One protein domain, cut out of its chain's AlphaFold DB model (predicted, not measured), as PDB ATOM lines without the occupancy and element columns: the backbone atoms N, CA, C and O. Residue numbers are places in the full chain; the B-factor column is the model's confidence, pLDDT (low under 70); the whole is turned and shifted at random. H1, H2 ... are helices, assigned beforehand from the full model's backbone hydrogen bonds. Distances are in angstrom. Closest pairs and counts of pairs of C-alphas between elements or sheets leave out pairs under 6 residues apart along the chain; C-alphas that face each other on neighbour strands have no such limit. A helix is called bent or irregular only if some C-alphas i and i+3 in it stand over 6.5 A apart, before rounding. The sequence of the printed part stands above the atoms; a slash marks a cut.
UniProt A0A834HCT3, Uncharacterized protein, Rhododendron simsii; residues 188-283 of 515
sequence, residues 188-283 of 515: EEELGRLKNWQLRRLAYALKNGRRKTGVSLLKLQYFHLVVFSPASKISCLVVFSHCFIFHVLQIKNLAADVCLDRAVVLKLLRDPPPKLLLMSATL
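Overview. This is residues 188 to 283 of the 515 residues of an uncharacterized protein of Rhododendron simsii (UniProt A0A834HCT3). This is a long, loose helical hairpin, H2 and H3, whose two helices meet only near the end away from their link, while residues 211 to 226 of H2 and 237 to 246 of H3 stick out at the link end with a gap between them. At the meeting end two short helices complete the body: H4 crosses from H3 towards H2, and H5 packs crosswise on H2, with the short H1 lying off to the side and touching no helix. The printed part has 96 residues with five named helices, H1 to H5 in order, and no named strand; the class is all helix. It is loose, with a radius of gyration of the C-alphas of 15.8 A and spans of 50 by 23 by 22 A.

Arrangement. Start at H1, residues 188 to 193, which is apart from the other helices, H2 at residues 196 to 226 among them. Look along H2 for a kink of 56 degrees near residue 213; it is neither bent nor irregular, but only just: C-alphas 215 and 218 are 6.5 A apart. H2 and H3, residues 233 to 258, form a hairpin and run opposite ways at a shallow tilt of 11 degrees. They touch with residues 198 to 205 and 254 to 258 alone; their closest C-alphas, Gln 198 and Val 258, are 5.4 A apart. Residues 251 to 255 of H3 touch H4, residues 262 to 270, at a steep tilt of 65 degrees, opposite ways; the closest C-alphas, Ala 255 and Arg 262, are 5.4 A apart. H4 is close to H2 but not clearly touching, with the C-alphas of Leu 206 and Leu 269 closest at 6.4 A. Residues 199 to 207 of H2 touch H5, residues 274 to 282, about perpendicular at 87 degrees; the closest C-alphas, Ala 203 and Ser 280, are 4.6 A apart. H3 and H5 are apart. Helix packing is mostly crossed, only just: of 3 touching pairs, 1 is at a shallow tilt. Each O i to N i+4 pair is within hydrogen-bond range in H1, H4 and H5, against 22 of 27 in H2 and 19 of 22 in H3.

Along the chain. Find C-alpha 188 at (-43.012, -5.227, -64.947), where H1 begins, six residues long. H2 runs 41.8 A from C-alpha 196 to C-alpha 226 at (-44.069, -0.658, -27.695). H3 runs 37.5 A back, and H4 and H5 follow with nine residues each; H5 ends at C-alpha 282, (-24.196, -5.291, -56.915).

Size, cuts and confidence. The farthest C-alphas, Arg 193 and Ala 231, are 50.4 A apart. Residues 211 to 226, 228 to 235 and 237 to 246 stand free. The printed part has no cut and no long link. Its mean pLDDT is 72.8; residues 188 to 192 and 210 to 249 are under 70.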
ATOM      1  N   GLU A 188     -44.173  -4.595 -64.313       64.56
ATOM      2  CA  GLU A 188     -43.012  -5.227 -64.947       64.56
ATOM      3  C   GLU A 188     -42.826  -4.751 -66.397       64.56
ATOM      4  O   GLU A 188     -41.686  -4.503 -66.816       64.56
ATOM      5  N   GLU A 189     -43.913  -4.468 -67.123       66.56
ATOM      6  CA  GLU A 189     -43.824  -3.836 -68.445       66.56
ATOM      7  C   GLU A 189     -43.267  -2.400 -68.354       66.56
ATOM      8  O   GLU A 189     -42.332  -2.038 -69.086       66.56
ATOM      9  N   GLU A 190     -43.732  -1.580 -67.401       64.12
ATOM     10  CA  GLU A 190     -43.197  -0.222 -67.224       64.12
ATOM     11  C   GLU A 190     -41.716  -0.225 -66.765       64.12
ATOM     12  O   GLU A 190     -40.935   0.671 -67.114       64.12
ATOM     13  N   LEU A 191     -41.262  -1.292 -66.097       60.22
ATOM     14  CA  LEU A 191     -39.845  -1.546 -65.791       60.22
ATOM     15  C   LEU A 191     -38.996  -1.958 -67.001       60.22
ATOM     16  O   LEU A 191     -37.777  -1.727 -66.990       60.22
ATOM     17  N   GLY A 192     -39.605  -2.517 -68.047       67.94
ATOM     18  CA  GLY A 192     -38.972  -2.700 -69.355       67.94
ATOM     19  C   GLY A 192     -38.631  -1.365 -70.026       67.94
ATOM     20  O   GLY A 192     -37.584  -1.235 -70.666       67.94
ATOM     21  N   ARG A 193     -39.462  -0.340 -69.804       78.94
ATOM     22  CA  ARG A 193     -39.331   1.009 -70.392       78.94
ATOM     23  C   ARG A 193     -38.336   1.909 -69.640       78.94
ATOM     24  O   ARG A 193     -37.894   2.930 -70.173       78.94
ATOM     25  N   LEU A 194     -37.950   1.538 -68.417       85.62
ATOM     26  CA  LEU A 194     -37.032   2.308 -67.572       85.62
ATOM     27  C   LEU A 194     -35.564   2.189 -68.014       85.62
ATOM     28  O   LEU A 194     -34.963   1.113 -68.035       85.62
ATOM     29  N   LYS A 195     -34.930   3.335 -68.300       91.69
ATOM     30  CA  LYS A 195     -33.535   3.406 -68.761       91.69
ATOM     31  C   LYS A 195     -32.573   2.924 -67.670       91.69
ATOM     32  O   LYS A 195     -32.725   3.240 -66.490       91.69
ATOM     33  N   ASN A 196     -31.484   2.262 -68.066       91.62
ATOM     34  CA  ASN A 196     -30.488   1.702 -67.137       91.62
ATOM     35  C   ASN A 196     -29.920   2.711 -66.114       91.62
ATOM     36  O   ASN A 196     -29.588   2.329 -64.991       91.62
ATOM     37  N   TRP A 197     -29.817   4.000 -66.458       93.69
ATOM     38  CA  TRP A 197     -29.377   5.037 -65.515       93.69
ATOM     39  C   TRP A 197     -30.444   5.368 -64.454       93.69
ATOM     40  O   TRP A 197     -30.088   5.594 -63.297       93.69
ATOM     41  N   GLN A 198     -31.734   5.324 -64.814       93.00
ATOM     42  CA  GLN A 198     -32.866   5.500 -63.895       93.00
ATOM     43  C   GLN A 198     -32.873   4.358 -62.875       93.00
ATOM     44  O   GLN A 198     -32.863   4.608 -61.669       93.00
ATOM     45  N   LEU A 199     -32.751   3.112 -63.350       91.62
ATOM     46  CA  LEU A 199     -32.637   1.923 -62.497       91.62
ATOM     47  C   LEU A 199     -31.424   1.995 -61.554       91.62
ATOM     48  O   LEU A 199     -31.570   1.749 -60.358       91.62
ATOM     49  N   ARG A 200     -30.239   2.415 -62.032       91.62
ATOM     50  CA  ARG A 200     -29.056   2.626 -61.168       91.62
ATOM     51  C   ARG A 200     -29.286   3.711 -60.108       91.62
ATOM     52  O   ARG A 200     -28.878   3.533 -58.959       91.62
ATOM     53  N   ARG A 201     -29.944   4.823 -60.462       91.44
ATOM     54  CA  ARG A 201     -30.247   5.929 -59.534       91.44
ATOM     55  C   ARG A 201     -31.251   5.503 -58.459       91.44
ATOM     56  O   ARG A 201     -31.023   5.789 -57.281       91.44
ATOM     57  N   LEU A 202     -32.298   4.771 -58.842       91.94
ATOM     58  CA  LEU A 202     -33.281   4.192 -57.921       91.94
ATOM     59  C   LEU A 202     -32.660   3.108 -57.029       91.94
ATOM     60  O   LEU A 202     -32.866   3.142 -55.819       91.94
ATOM     61  N   ALA A 203     -31.831   2.211 -57.570       92.00
ATOM     62  CA  ALA A 203     -31.114   1.196 -56.791       92.00
ATOM     63  C   ALA A 203     -30.171   1.817 -55.742       92.00
ATOM     64  O   ALA A 203     -30.125   1.356 -54.601       92.00
ATOM     65  N   TYR A 204     -29.473   2.910 -56.077       89.88
ATOM     66  CA  TYR A 204     -28.650   3.657 -55.118       89.88
ATOM     67  C   TYR A 204     -29.497   4.349 -54.035       89.88
ATOM     68  O   TYR A 204     -29.133   4.346 -52.855       89.88
ATOM     69  N   ALA A 205     -30.656   4.905 -54.407       89.44
ATOM     70  CA  ALA A 205     -31.610   5.473 -53.456       89.44
ATOM     71  C   ALA A 205     -32.206   4.403 -52.524       89.44
ATOM     72  O   ALA A 205     -32.261   4.631 -51.315       89.44
ATOM     73  N   LEU A 206     -32.563   3.224 -53.046       88.94
ATOM     74  CA  LEU A 206     -33.030   2.078 -52.266       88.94
ATOM     75  C   LEU A 206     -31.939   1.582 -51.308       88.94
ATOM     76  O   LEU A 206     -32.217   1.380 -50.126       88.94
ATOM     77  N   LYS A 207     -30.688   1.454 -51.776       87.38
ATOM     78  CA  LYS A 207     -29.551   1.026 -50.945       87.38
ATOM     79  C   LYS A 207     -29.289   2.005 -49.796       87.38
ATOM     80  O   LYS A 207     -29.187   1.598 -48.640       87.38
ATOM     81  N   ASN A 208     -29.272   3.307 -50.082       82.25
ATOM     82  CA  ASN A 208     -29.115   4.344 -49.057       82.25
ATOM     83  C   ASN A 208     -30.330   4.454 -48.125       82.25
ATOM     84  O   ASN A 208     -30.162   4.719 -46.932       82.25
ATOM     85  N   GLY A 209     -31.535   4.220 -48.650       73.62
ATOM     86  CA  GLY A 209     -32.768   4.082 -47.880       73.62
ATOM     87  C   GLY A 209     -32.641   2.950 -46.867       73.62
ATOM     88  O   GLY A 209     -32.684   3.219 -45.670       73.62
ATOM     89  N   ARG A 210     -32.353   1.726 -47.333       65.56
ATOM     90  CA  ARG A 210     -32.124   0.527 -46.505       65.56
ATOM     91  C   ARG A 210     -31.022   0.693 -45.460       65.56
ATOM     92  O   ARG A 210     -31.134   0.099 -44.399       65.56
ATOM     93  N   ARG A 211     -29.983   1.503 -45.680       58.00
ATOM     94  CA  ARG A 211     -28.973   1.770 -44.631       58.00
ATOM     95  C   ARG A 211     -29.473   2.708 -43.538       58.00
ATOM     96  O   ARG A 211     -29.149   2.509 -42.372       58.00
ATOM     97  N   LYS A 212     -30.280   3.711 -43.893       53.53
ATOM     98  CA  LYS A 212     -30.915   4.602 -42.909       53.53
ATOM     99  C   LYS A 212     -32.062   3.902 -42.183       53.53
ATOM    100  O   LYS A 212     -32.217   4.107 -40.984       53.53
ATOM    101  N   THR A 213     -32.807   3.040 -42.876       47.94
ATOM    102  CA  THR A 213     -33.923   2.278 -42.311       47.94
ATOM    103  C   THR A 213     -33.543   0.903 -41.776       47.94
ATOM    104  O   THR A 213     -34.342   0.335 -41.054       47.94
ATOM    105  N   GLY A 214     -32.340   0.367 -41.985       41.19
ATOM    106  CA  GLY A 214     -31.909  -0.902 -41.370       41.19
ATOM    107  C   GLY A 214     -31.892  -0.830 -39.839       41.19
ATOM    108  O   GLY A 214     -32.246  -1.782 -39.152       41.19
ATOM    109  N   VAL A 215     -31.612   0.363 -39.303       43.66
ATOM    110  CA  VAL A 215     -31.733   0.697 -37.873       43.66
ATOM    111  C   VAL A 215     -33.187   1.029 -37.475       43.66
ATOM    112  O   VAL A 215     -33.516   1.054 -36.291       43.66
ATOM    113  N   SER A 216     -34.072   1.292 -38.444       45.72
ATOM    114  CA  SER A 216     -35.450   1.772 -38.239       45.72
ATOM    115  C   SER A 216     -36.544   0.739 -38.503       45.72
ATOM    116  O   SER A 216     -37.601   0.876 -37.918       45.72
ATOM    117  N   LEU A 217     -36.346  -0.263 -39.362       46.69
ATOM    118  CA  LEU A 217     -37.396  -1.181 -39.825       46.69
ATOM    119  C   LEU A 217     -37.585  -2.318 -38.812       46.69
ATOM    120  O   LEU A 217     -38.697  -2.524 -38.331       46.69
ATOM    121  N   LEU A 218     -36.473  -2.884 -38.324       46.56
ATOM    122  CA  LEU A 218     -36.449  -3.685 -37.092       46.56
ATOM    123  C   LEU A 218     -37.014  -2.898 -35.895       46.56
ATOM    124  O   LEU A 218     -37.739  -3.456 -35.076       46.56
ATOM    125  N   LYS A 219     -36.759  -1.581 -35.816       47.16
ATOM    126  CA  LYS A 219     -37.352  -0.715 -34.781       47.16
ATOM    127  C   LYS A 219     -38.809  -0.331 -35.025       47.16
ATOM    128  O   LYS A 219     -39.456  -0.001 -34.045       47.16
ATOM    129  N   LEU A 220     -39.340  -0.369 -36.247       48.25
ATOM    130  CA  LEU A 220     -40.746  -0.065 -36.553       48.25
ATOM    131  C   LEU A 220     -41.637  -1.247 -36.177       48.25
ATOM    132  O   LEU A 220     -42.676  -1.046 -35.552       48.25
ATOM    133  N   GLN A 221     -41.172  -2.469 -36.445       49.12
ATOM    134  CA  GLN A 221     -41.816  -3.690 -35.967       49.12
ATOM    135  C   GLN A 221     -41.777  -3.763 -34.424       49.12
ATOM    136  O   GLN A 221     -42.797  -4.039 -33.796       49.12
ATOM    137  N   TYR A 222     -40.658  -3.367 -33.797       47.69
ATOM    138  CA  TYR A 222     -40.581  -3.192 -32.336       47.69
ATOM    139  C   TYR A 222     -41.450  -2.028 -31.811       47.69
ATOM    140  O   TYR A 222     -42.045  -2.138 -30.741       47.69
ATOM    141  N   PHE A 223     -41.567  -0.913 -32.541       46.03
ATOM    142  CA  PHE A 223     -42.391   0.233 -32.131       46.03
ATOM    143  C   PHE A 223     -43.875  -0.120 -32.121       46.03
ATOM    144  O   PHE A 223     -44.581   0.307 -31.212       46.03
ATOM    145  N   HIS A 224     -44.343  -0.932 -33.073       50.44
ATOM    146  CA  HIS A 224     -45.736  -1.374 -33.093       50.44
ATOM    147  C   HIS A 224     -46.101  -2.236 -31.867       50.44
ATOM    148  O   HIS A 224     -47.249  -2.202 -31.430       50.44
ATOM    149  N   LEU A 225     -45.126  -2.926 -31.252       48.03
ATOM    150  CA  LEU A 225     -45.288  -3.589 -29.948       48.03
ATOM    151  C   LEU A 225     -45.154  -2.640 -28.738       48.03
ATOM    152  O   LEU A 225     -45.767  -2.884 -27.702       48.03
ATOM    153  N   VAL A 226     -44.370  -1.561 -28.833       48.53
ATOM    154  CA  VAL A 226     -44.069  -0.658 -27.695       48.53
ATOM    155  C   VAL A 226     -45.065   0.513 -27.556       48.53
ATOM    156  O   VAL A 226     -45.142   1.148 -26.502       48.53
ATOM    157  N   VAL A 227     -45.898   0.781 -28.568       48.22
ATOM    158  CA  VAL A 227     -46.893   1.881 -28.574       48.22
ATOM    159  C   VAL A 227     -48.050   1.703 -27.564       48.22
ATOM    160  O   VAL A 227     -48.835   2.631 -27.360       48.22
ATOM    161  N   PHE A 228     -48.109   0.591 -26.821       49.97
ATOM    162  CA  PHE A 228     -49.072   0.397 -25.724       49.97
ATOM    163  C   PHE A 228     -48.672   1.010 -24.362       49.97
ATOM    164  O   PHE A 228     -49.380   0.812 -23.376       49.97
ATOM    165  N   SER A 229     -47.595   1.806 -24.283       52.47
ATOM    166  CA  SER A 229     -47.268   2.586 -23.074       52.47
ATOM    167  C   SER A 229     -47.715   4.057 -23.197       52.47
ATOM    168  O   SER A 229     -47.203   4.790 -24.048       52.47
ATOM    169  N   PRO A 230     -48.663   4.551 -22.373       58.28
ATOM    170  CA  PRO A 230     -49.299   5.850 -22.602       58.28
ATOM    171  C   PRO A 230     -48.436   7.085 -22.277       58.28
ATOM    172  O   PRO A 230     -48.834   8.193 -22.642       58.28
ATOM    173  N   ALA A 231     -47.279   6.926 -21.625       58.44
ATOM    174  CA  ALA A 231     -46.511   8.030 -21.032       58.44
ATOM    175  C   ALA A 231     -45.523   8.755 -21.980       58.44
ATOM    176  O   ALA A 231     -45.055   9.841 -21.648       58.44
ATOM    177  N   SER A 232     -45.197   8.201 -23.154       55.16
ATOM    178  CA  SER A 232     -44.104   8.688 -24.029       55.16
ATOM    179  C   SER A 232     -44.559   9.387 -25.325       55.16
ATOM    180  O   SER A 232     -43.744   9.707 -26.190       55.16
ATOM    181  N   LYS A 233     -45.859   9.669 -25.474       55.62
ATOM    182  CA  LYS A 233     -46.481  10.057 -26.759       55.62
ATOM    183  C   LYS A 233     -45.924  11.333 -27.415       55.62
ATOM    184  O   LYS A 233     -45.930  11.433 -28.638       55.62
ATOM    185  N   ILE A 234     -45.446  12.310 -26.639       61.84
ATOM    186  CA  ILE A 234     -45.077  13.642 -27.164       61.84
ATOM    187  C   ILE A 234     -43.702  13.640 -27.852       61.84
ATOM    188  O   ILE A 234     -43.546  14.260 -28.903       61.84
ATOM    189  N   SER A 235     -42.706  12.931 -27.310       56.56
ATOM    190  CA  SER A 235     -41.354  12.891 -27.892       56.56
ATOM    191  C   SER A 235     -41.296  12.064 -29.179       56.56
ATOM    192  O   SER A 235     -40.602  12.444 -30.123       56.56
ATOM    193  N   CYS A 236     -42.071  10.977 -29.265       55.81
ATOM    194  CA  CYS A 236     -42.128  10.131 -30.457       55.81
ATOM    195  C   CYS A 236     -42.656  10.890 -31.688       55.81
ATOM    196  O   CYS A 236     -42.050  10.812 -32.756       55.81
ATOM    197  N   LEU A 237     -43.736  11.672 -31.547       58.38
ATOM    198  CA  LEU A 237     -44.371  12.373 -32.675       58.38
ATOM    199  C   LEU A 237     -43.432  13.364 -33.384       58.38
ATOM    200  O   LEU A 237     -43.503  13.512 -34.604       58.38
ATOM    201  N   VAL A 238     -42.515  14.006 -32.651       58.66
ATOM    202  CA  VAL A 238     -41.537  14.947 -33.228       58.66
ATOM    203  C   VAL A 238     -40.513  14.220 -34.107       58.66
ATOM    204  O   VAL A 238     -40.214  14.677 -35.211       58.66
ATOM    205  N   VAL A 239     -40.017  13.060 -33.660       58.22
ATOM    206  CA  VAL A 239     -39.052  12.248 -34.426       58.22
ATOM    207  C   VAL A 239     -39.710  11.667 -35.679       58.22
ATOM    208  O   VAL A 239     -39.150  11.786 -36.768       58.22
ATOM    209  N   PHE A 240     -40.930  11.129 -35.558       56.59
ATOM    210  CA  PHE A 240     -41.705  10.658 -36.711       56.59
ATOM    211  C   PHE A 240     -41.957  11.779 -37.732       56.59
ATOM    212  O   PHE A 240     -41.742  11.569 -38.926       56.59
ATOM    213  N   SER A 241     -42.330  12.982 -37.281       56.59
ATOM    214  CA  SER A 241     -42.555  14.135 -38.165       56.59
ATOM    215  C   SER A 241     -41.287  14.555 -38.921       56.59
ATOM    216  O   SER A 241     -41.320  14.707 -40.144       56.59
ATOM    217  N   HIS A 242     -40.137  14.666 -38.244       54.09
ATOM    218  CA  HIS A 242     -38.875  15.015 -38.909       54.09
ATOM    219  C   HIS A 242     -38.393  13.936 -39.892       54.09
ATOM    220  O   HIS A 242     -37.981  14.280 -41.004       54.09
ATOM    221  N   CYS A 243     -38.492  12.649 -39.546       54.38
ATOM    222  CA  CYS A 243     -38.164  11.565 -40.477       54.38
ATOM    223  C   CYS A 243     -39.091  11.570 -41.704       54.38
ATOM    224  O   CYS A 243     -38.608  11.464 -42.834       54.38
ATOM    225  N   PHE A 244     -40.399  11.764 -41.510       56.88
ATOM    226  CA  PHE A 244     -41.372  11.813 -42.603       56.88
ATOM    227  C   PHE A 244     -41.130  13.008 -43.538       56.88
ATOM    228  O   PHE A 244     -41.073  12.833 -44.755       56.88
ATOM    229  N   ILE A 245     -40.895  14.209 -42.994       57.78
ATOM    230  CA  ILE A 245     -40.582  15.412 -43.786       57.78
ATOM    231  C   ILE A 245     -39.283  15.222 -44.586       57.78
ATOM    232  O   ILE A 245     -39.247  15.545 -45.777       57.78
ATOM    233  N   PHE A 246     -38.236  14.653 -43.978       56.59
ATOM    234  CA  PHE A 246     -36.964  14.418 -44.667       56.59
ATOM    235  C   PHE A 246     -37.111  13.410 -45.820       56.59
ATOM    236  O   PHE A 246     -36.623  13.666 -46.923       56.59
ATOM    237  N   HIS A 247     -37.850  12.312 -45.616       66.81
ATOM    238  CA  HIS A 247     -38.171  11.365 -46.690       66.81
ATOM    239  C   HIS A 247     -39.002  12.015 -47.809       66.81
ATOM    240  O   HIS A 247     -38.658  11.874 -48.983       66.81
ATOM    241  N   VAL A 248     -40.050  12.780 -47.480       67.06
ATOM    242  CA  VAL A 248     -40.914  13.434 -48.483       67.06
ATOM    243  C   VAL A 248     -40.145  14.430 -49.361       67.06
ATOM    244  O   VAL A 248     -40.449  14.533 -50.551       67.06
ATOM    245  N   LEU A 249     -39.148  15.138 -48.819       62.50
ATOM    246  CA  LEU A 249     -38.298  16.052 -49.595       62.50
ATOM    247  C   LEU A 249     -37.305  15.305 -50.498       62.50
ATOM    248  O   LEU A 249     -37.179  15.648 -51.672       62.50
ATOM    249  N   GLN A 250     -36.643  14.259 -49.993       78.19
ATOM    250  CA  GLN A 250     -35.706  13.457 -50.793       78.19
ATOM    251  C   GLN A 250     -36.404  12.760 -51.973       78.19
ATOM    252  O   GLN A 250     -35.870  12.744 -53.077       78.19
ATOM    253  N   ILE A 251     -37.622  12.246 -51.768       83.88
ATOM    254  CA  ILE A 251     -38.386  11.529 -52.801       83.88
ATOM    255  C   ILE A 251     -38.849  12.468 -53.926       83.88
ATOM    256  O   ILE A 251     -38.853  12.067 -55.086       83.88
ATOM    257  N   LYS A 252     -39.184  13.732 -53.625       87.56
ATOM    258  CA  LYS A 252     -39.504  14.737 -54.659       87.56
ATOM    259  C   LYS A 252     -38.302  15.040 -55.556       87.56
ATOM    260  O   LYS A 252     -38.459  15.112 -56.770       87.56
ATOM    261  N   ASN A 253     -37.115  15.176 -54.966       89.19
ATOM    262  CA  ASN A 253     -35.889  15.402 -55.726       89.19
ATOM    263  C   ASN A 253     -35.507  14.162 -56.544       89.19
ATOM    264  O   ASN A 253     -35.147  14.299 -57.702       89.19
ATOM    265  N   LEU A 254     -35.654  12.956 -55.983       89.81
ATOM    266  CA  LEU A 254     -35.407  11.709 -56.709       89.81
ATOM    267  C   LEU A 254     -36.361  11.530 -57.902       89.81
ATOM    268  O   LEU A 254     -35.920  11.119 -58.966       89.81
ATOM    269  N   ALA A 255     -37.642  11.875 -57.750       92.06
ATOM    270  CA  ALA A 255     -38.606  11.855 -58.850       92.06
ATOM    271  C   ALA A 255     -38.218  12.826 -59.981       92.06
ATOM    272  O   ALA A 255     -38.255  12.448 -61.150       92.06
ATOM    273  N   ALA A 256     -37.746  14.031 -59.641       91.50
ATOM    274  CA  ALA A 256     -37.214  14.982 -60.618       91.50
ATOM    275  C   ALA A 256     -35.917  14.480 -61.286       91.50
ATOM    276  O   ALA A 256     -35.830  14.484 -62.512       91.50
ATOM    277  N   ASP A 257     -34.945  13.993 -60.506       90.69
ATOM    278  CA  ASP A 257     -33.675  13.432 -60.997       90.69
ATOM    279  C   ASP A 257     -33.893  12.279 -61.988       90.69
ATOM    280  O   ASP A 257     -33.166  12.155 -62.968       90.69
ATOM    281  N   VAL A 258     -34.865  11.409 -61.700       92.25
ATOM    282  CA  VAL A 258     -35.172  10.209 -62.493       92.25
ATOM    283  C   VAL A 258     -36.216  10.508 -63.585       92.25
ATOM    284  O   VAL A 258     -36.411   9.683 -64.471       92.25
ATOM    285  N   CYS A 259     -36.829  11.698 -63.581       93.31
ATOM    286  CA  CYS A 259     -37.890  12.120 -64.506       93.31
ATOM    287  C   CYS A 259     -39.101  11.167 -64.530       93.31
ATOM    288  O   CYS A 259     -39.639  10.860 -65.592       93.31
ATOM    289  N   LEU A 260     -39.525  10.703 -63.352       92.25
ATOM    290  CA  LEU A 260     -40.706   9.854 -63.154       92.25
ATOM    291  C   LEU A 260     -41.703  10.547 -62.234       92.25
ATOM    292  O   LEU A 260     -41.309  11.369 -61.402       92.25
ATOM    293  N   ASP A 261     -42.983  10.180 -62.326       93.56
ATOM    294  CA  ASP A 261     -43.941  10.690 -61.355       93.56
ATOM    295  C   ASP A 261     -43.640  10.168 -59.942       93.56
ATOM    296  O   ASP A 261     -43.166   9.047 -59.712       93.56
ATOM    297  N   ARG A 262     -43.931  11.018 -58.958       89.38
ATOM    298  CA  ARG A 262     -43.682  10.744 -57.549       89.38
ATOM    299  C   ARG A 262     -44.437   9.507 -57.058       89.38
ATOM    300  O   ARG A 262     -43.942   8.863 -56.134       89.38
ATOM    301  N   ALA A 263     -45.609   9.192 -57.618       87.56
ATOM    302  CA  ALA A 263     -46.351   7.984 -57.263       87.56
ATOM    303  C   ALA A 263     -45.599   6.713 -57.695       87.56
ATOM    304  O   ALA A 263     -45.377   5.834 -56.863       87.56
ATOM    305  N   VAL A 264     -45.107   6.667 -58.937       89.06
ATOM    306  CA  VAL A 264     -44.333   5.537 -59.487       89.06
ATOM    307  C   VAL A 264     -43.049   5.312 -58.682       89.06
ATOM    308  O   VAL A 264     -42.785   4.203 -58.220       89.06
ATOM    309  N   VAL A 265     -42.294   6.379 -58.392       90.56
ATOM    310  CA  VAL A 265     -41.083   6.294 -57.545       90.56
ATOM    311  C   VAL A 265     -41.401   5.810 -56.125       90.56
ATOM    312  O   VAL A 265     -40.562   5.167 -55.498       90.56
ATOM    313  N   LEU A 266     -42.599   6.088 -55.601       87.25
ATOM    314  CA  LEU A 266     -43.044   5.556 -54.314       87.25
ATOM    315  C   LEU A 266     -43.441   4.074 -54.385       87.25
ATOM    316  O   LEU A 266     -43.087   3.363 -53.447       87.25
ATOM    317  N   LYS A 267     -44.115   3.608 -55.453       85.94
ATOM    318  CA  LYS A 267     -44.431   2.177 -55.678       85.94
ATOM    319  C   LYS A 267     -43.116   1.378 -55.730       85.94
ATOM    320  O   LYS A 267     -42.857   0.563 -54.850       85.94
ATOM    321  N   LEU A 268     -42.188   1.785 -56.605       87.81
ATOM    322  CA  LEU A 268     -40.867   1.155 -56.802       87.81
ATOM    323  C   LEU A 268     -39.908   1.201 -55.591       87.81
ATOM    324  O   LEU A 268     -38.923   0.461 -55.565       87.81
ATOM    325  N   LEU A 269     -40.125   2.091 -54.615       88.25
ATOM    326  CA  LEU A 269     -39.321   2.158 -53.382       88.25
ATOM    327  C   LEU A 269     -39.965   1.457 -52.182       88.25
ATOM    328  O   LEU A 269     -39.257   1.193 -51.207       88.25
ATOM    329  N   ARG A 270     -41.277   1.203 -52.220       85.38
ATOM    330  CA  ARG A 270     -41.966   0.363 -51.231       85.38
ATOM    331  C   ARG A 270     -41.725  -1.102 -51.551       85.38
ATOM    332  O   ARG A 270     -41.164  -1.810 -50.718       85.38
ATOM    333  N   ASP A 271     -42.025  -1.462 -52.792       83.06
ATOM    334  CA  ASP A 271     -42.076  -2.832 -53.282       83.06
ATOM    335  C   ASP A 271     -41.094  -2.939 -54.465       83.06
ATOM    336  O   ASP A 271     -41.469  -2.824 -55.632       83.06
ATOM    337  N   PRO A 272     -39.776  -2.999 -54.177       85.62
ATOM    338  CA  PRO A 272     -38.749  -2.907 -55.202       85.62
ATOM    339  C   PRO A 272     -38.682  -4.201 -56.029       85.62
ATOM    340  O   PRO A 272     -38.471  -5.273 -55.457       85.62
ATOM    341  N   PRO A 273     -38.757  -4.115 -57.367       87.56
ATOM    342  CA  PRO A 273     -38.781  -5.286 -58.238       87.56
ATOM    343  C   PRO A 273     -37.453  -6.068 -58.181       87.56
ATOM    344  O   PRO A 273     -36.397  -5.467 -57.921       87.56
ATOM    345  N   PRO A 274     -37.447  -7.381 -58.491       88.38
ATOM    346  CA  PRO A 274     -36.269  -8.246 -58.345       88.38
ATOM    347  C   PRO A 274     -35.017  -7.717 -59.057       88.38
ATOM    348  O   PRO A 274     -33.923  -7.709 -58.489       88.38
ATOM    349  N   LYS A 275     -35.184  -7.172 -60.270       89.12
ATOM    350  CA  LYS A 275     -34.123  -6.530 -61.069       89.12
ATOM    351  C   LYS A 275     -33.455  -5.358 -60.336       89.12
ATOM    352  O   LYS A 275     -32.232  -5.219 -60.356       89.12
ATOM    353  N   LEU A 276     -34.241  -4.527 -59.649       88.94
ATOM    354  CA  LEU A 276     -33.764  -3.347 -58.920       88.94
ATOM    355  C   LEU A 276     -33.124  -3.748 -57.581       88.94
ATOM    356  O   LEU A 276     -32.088  -3.189 -57.209       88.94
ATOM    357  N   LEU A 277     -33.665  -4.769 -56.908       89.25
ATOM    358  CA  LEU A 277     -33.027  -5.403 -55.751       89.25
ATOM    359  C   LEU A 277     -31.642  -5.961 -56.108       89.25
ATOM    360  O   LEU A 277     -30.669  -5.618 -55.430       89.25
ATOM    361  N   LEU A 278     -31.533  -6.728 -57.196       90.50
ATOM    362  CA  LEU A 278     -30.273  -7.287 -57.694       90.50
ATOM    363  C   LEU A 278     -29.250  -6.182 -58.003       90.50
ATOM    364  O   LEU A 278     -28.119  -6.234 -57.520       90.50
ATOM    365  N   MET A 279     -29.656  -5.128 -58.719       87.50
ATOM    366  CA  MET A 279     -28.797  -3.960 -58.967       87.50
ATOM    367  C   MET A 279     -28.382  -3.239 -57.675       87.50
ATOM    368  O   MET A 279     -27.264  -2.741 -57.579       87.50
ATOM    369  N   SER A 280     -29.249  -3.178 -56.660       87.69
ATOM    370  CA  SER A 280     -28.897  -2.567 -55.371       87.69
ATOM    371  C   SER A 280     -27.865  -3.394 -54.592       87.69
ATOM    372  O   SER A 280     -27.035  -2.817 -53.892       87.69
ATOM    373  N   ALA A 281     -27.870  -4.721 -54.744       86.69
ATOM    374  CA  ALA A 281     -26.884  -5.609 -54.135       86.69
ATOM    375  C   ALA A 281     -25.506  -5.500 -54.812       86.69
ATOM    376  O   ALA A 281     -24.498  -5.461 -54.111       86.69
ATOM    377  N   THR A 282     -25.457  -5.375 -56.145       89.06
ATOM    378  CA  THR A 282     -24.196  -5.291 -56.915       89.06
ATOM    379  C   THR A 282     -23.482  -3.937 -56.841       89.06
ATOM    380  O   THR A 282     -22.312  -3.842 -57.208       89.06
ATOM    381  N   LEU A 283     -24.135  -2.873 -56.360       87.06
ATOM    382  CA  LEU A 283     -23.461  -1.597 -56.090       87.06
ATOM    383  C   LEU A 283     -22.481  -1.740 -54.907       87.06
ATOM    384  O   LEU A 283     -22.845  -2.362 -53.910       87.06
TER     385      LEU A 283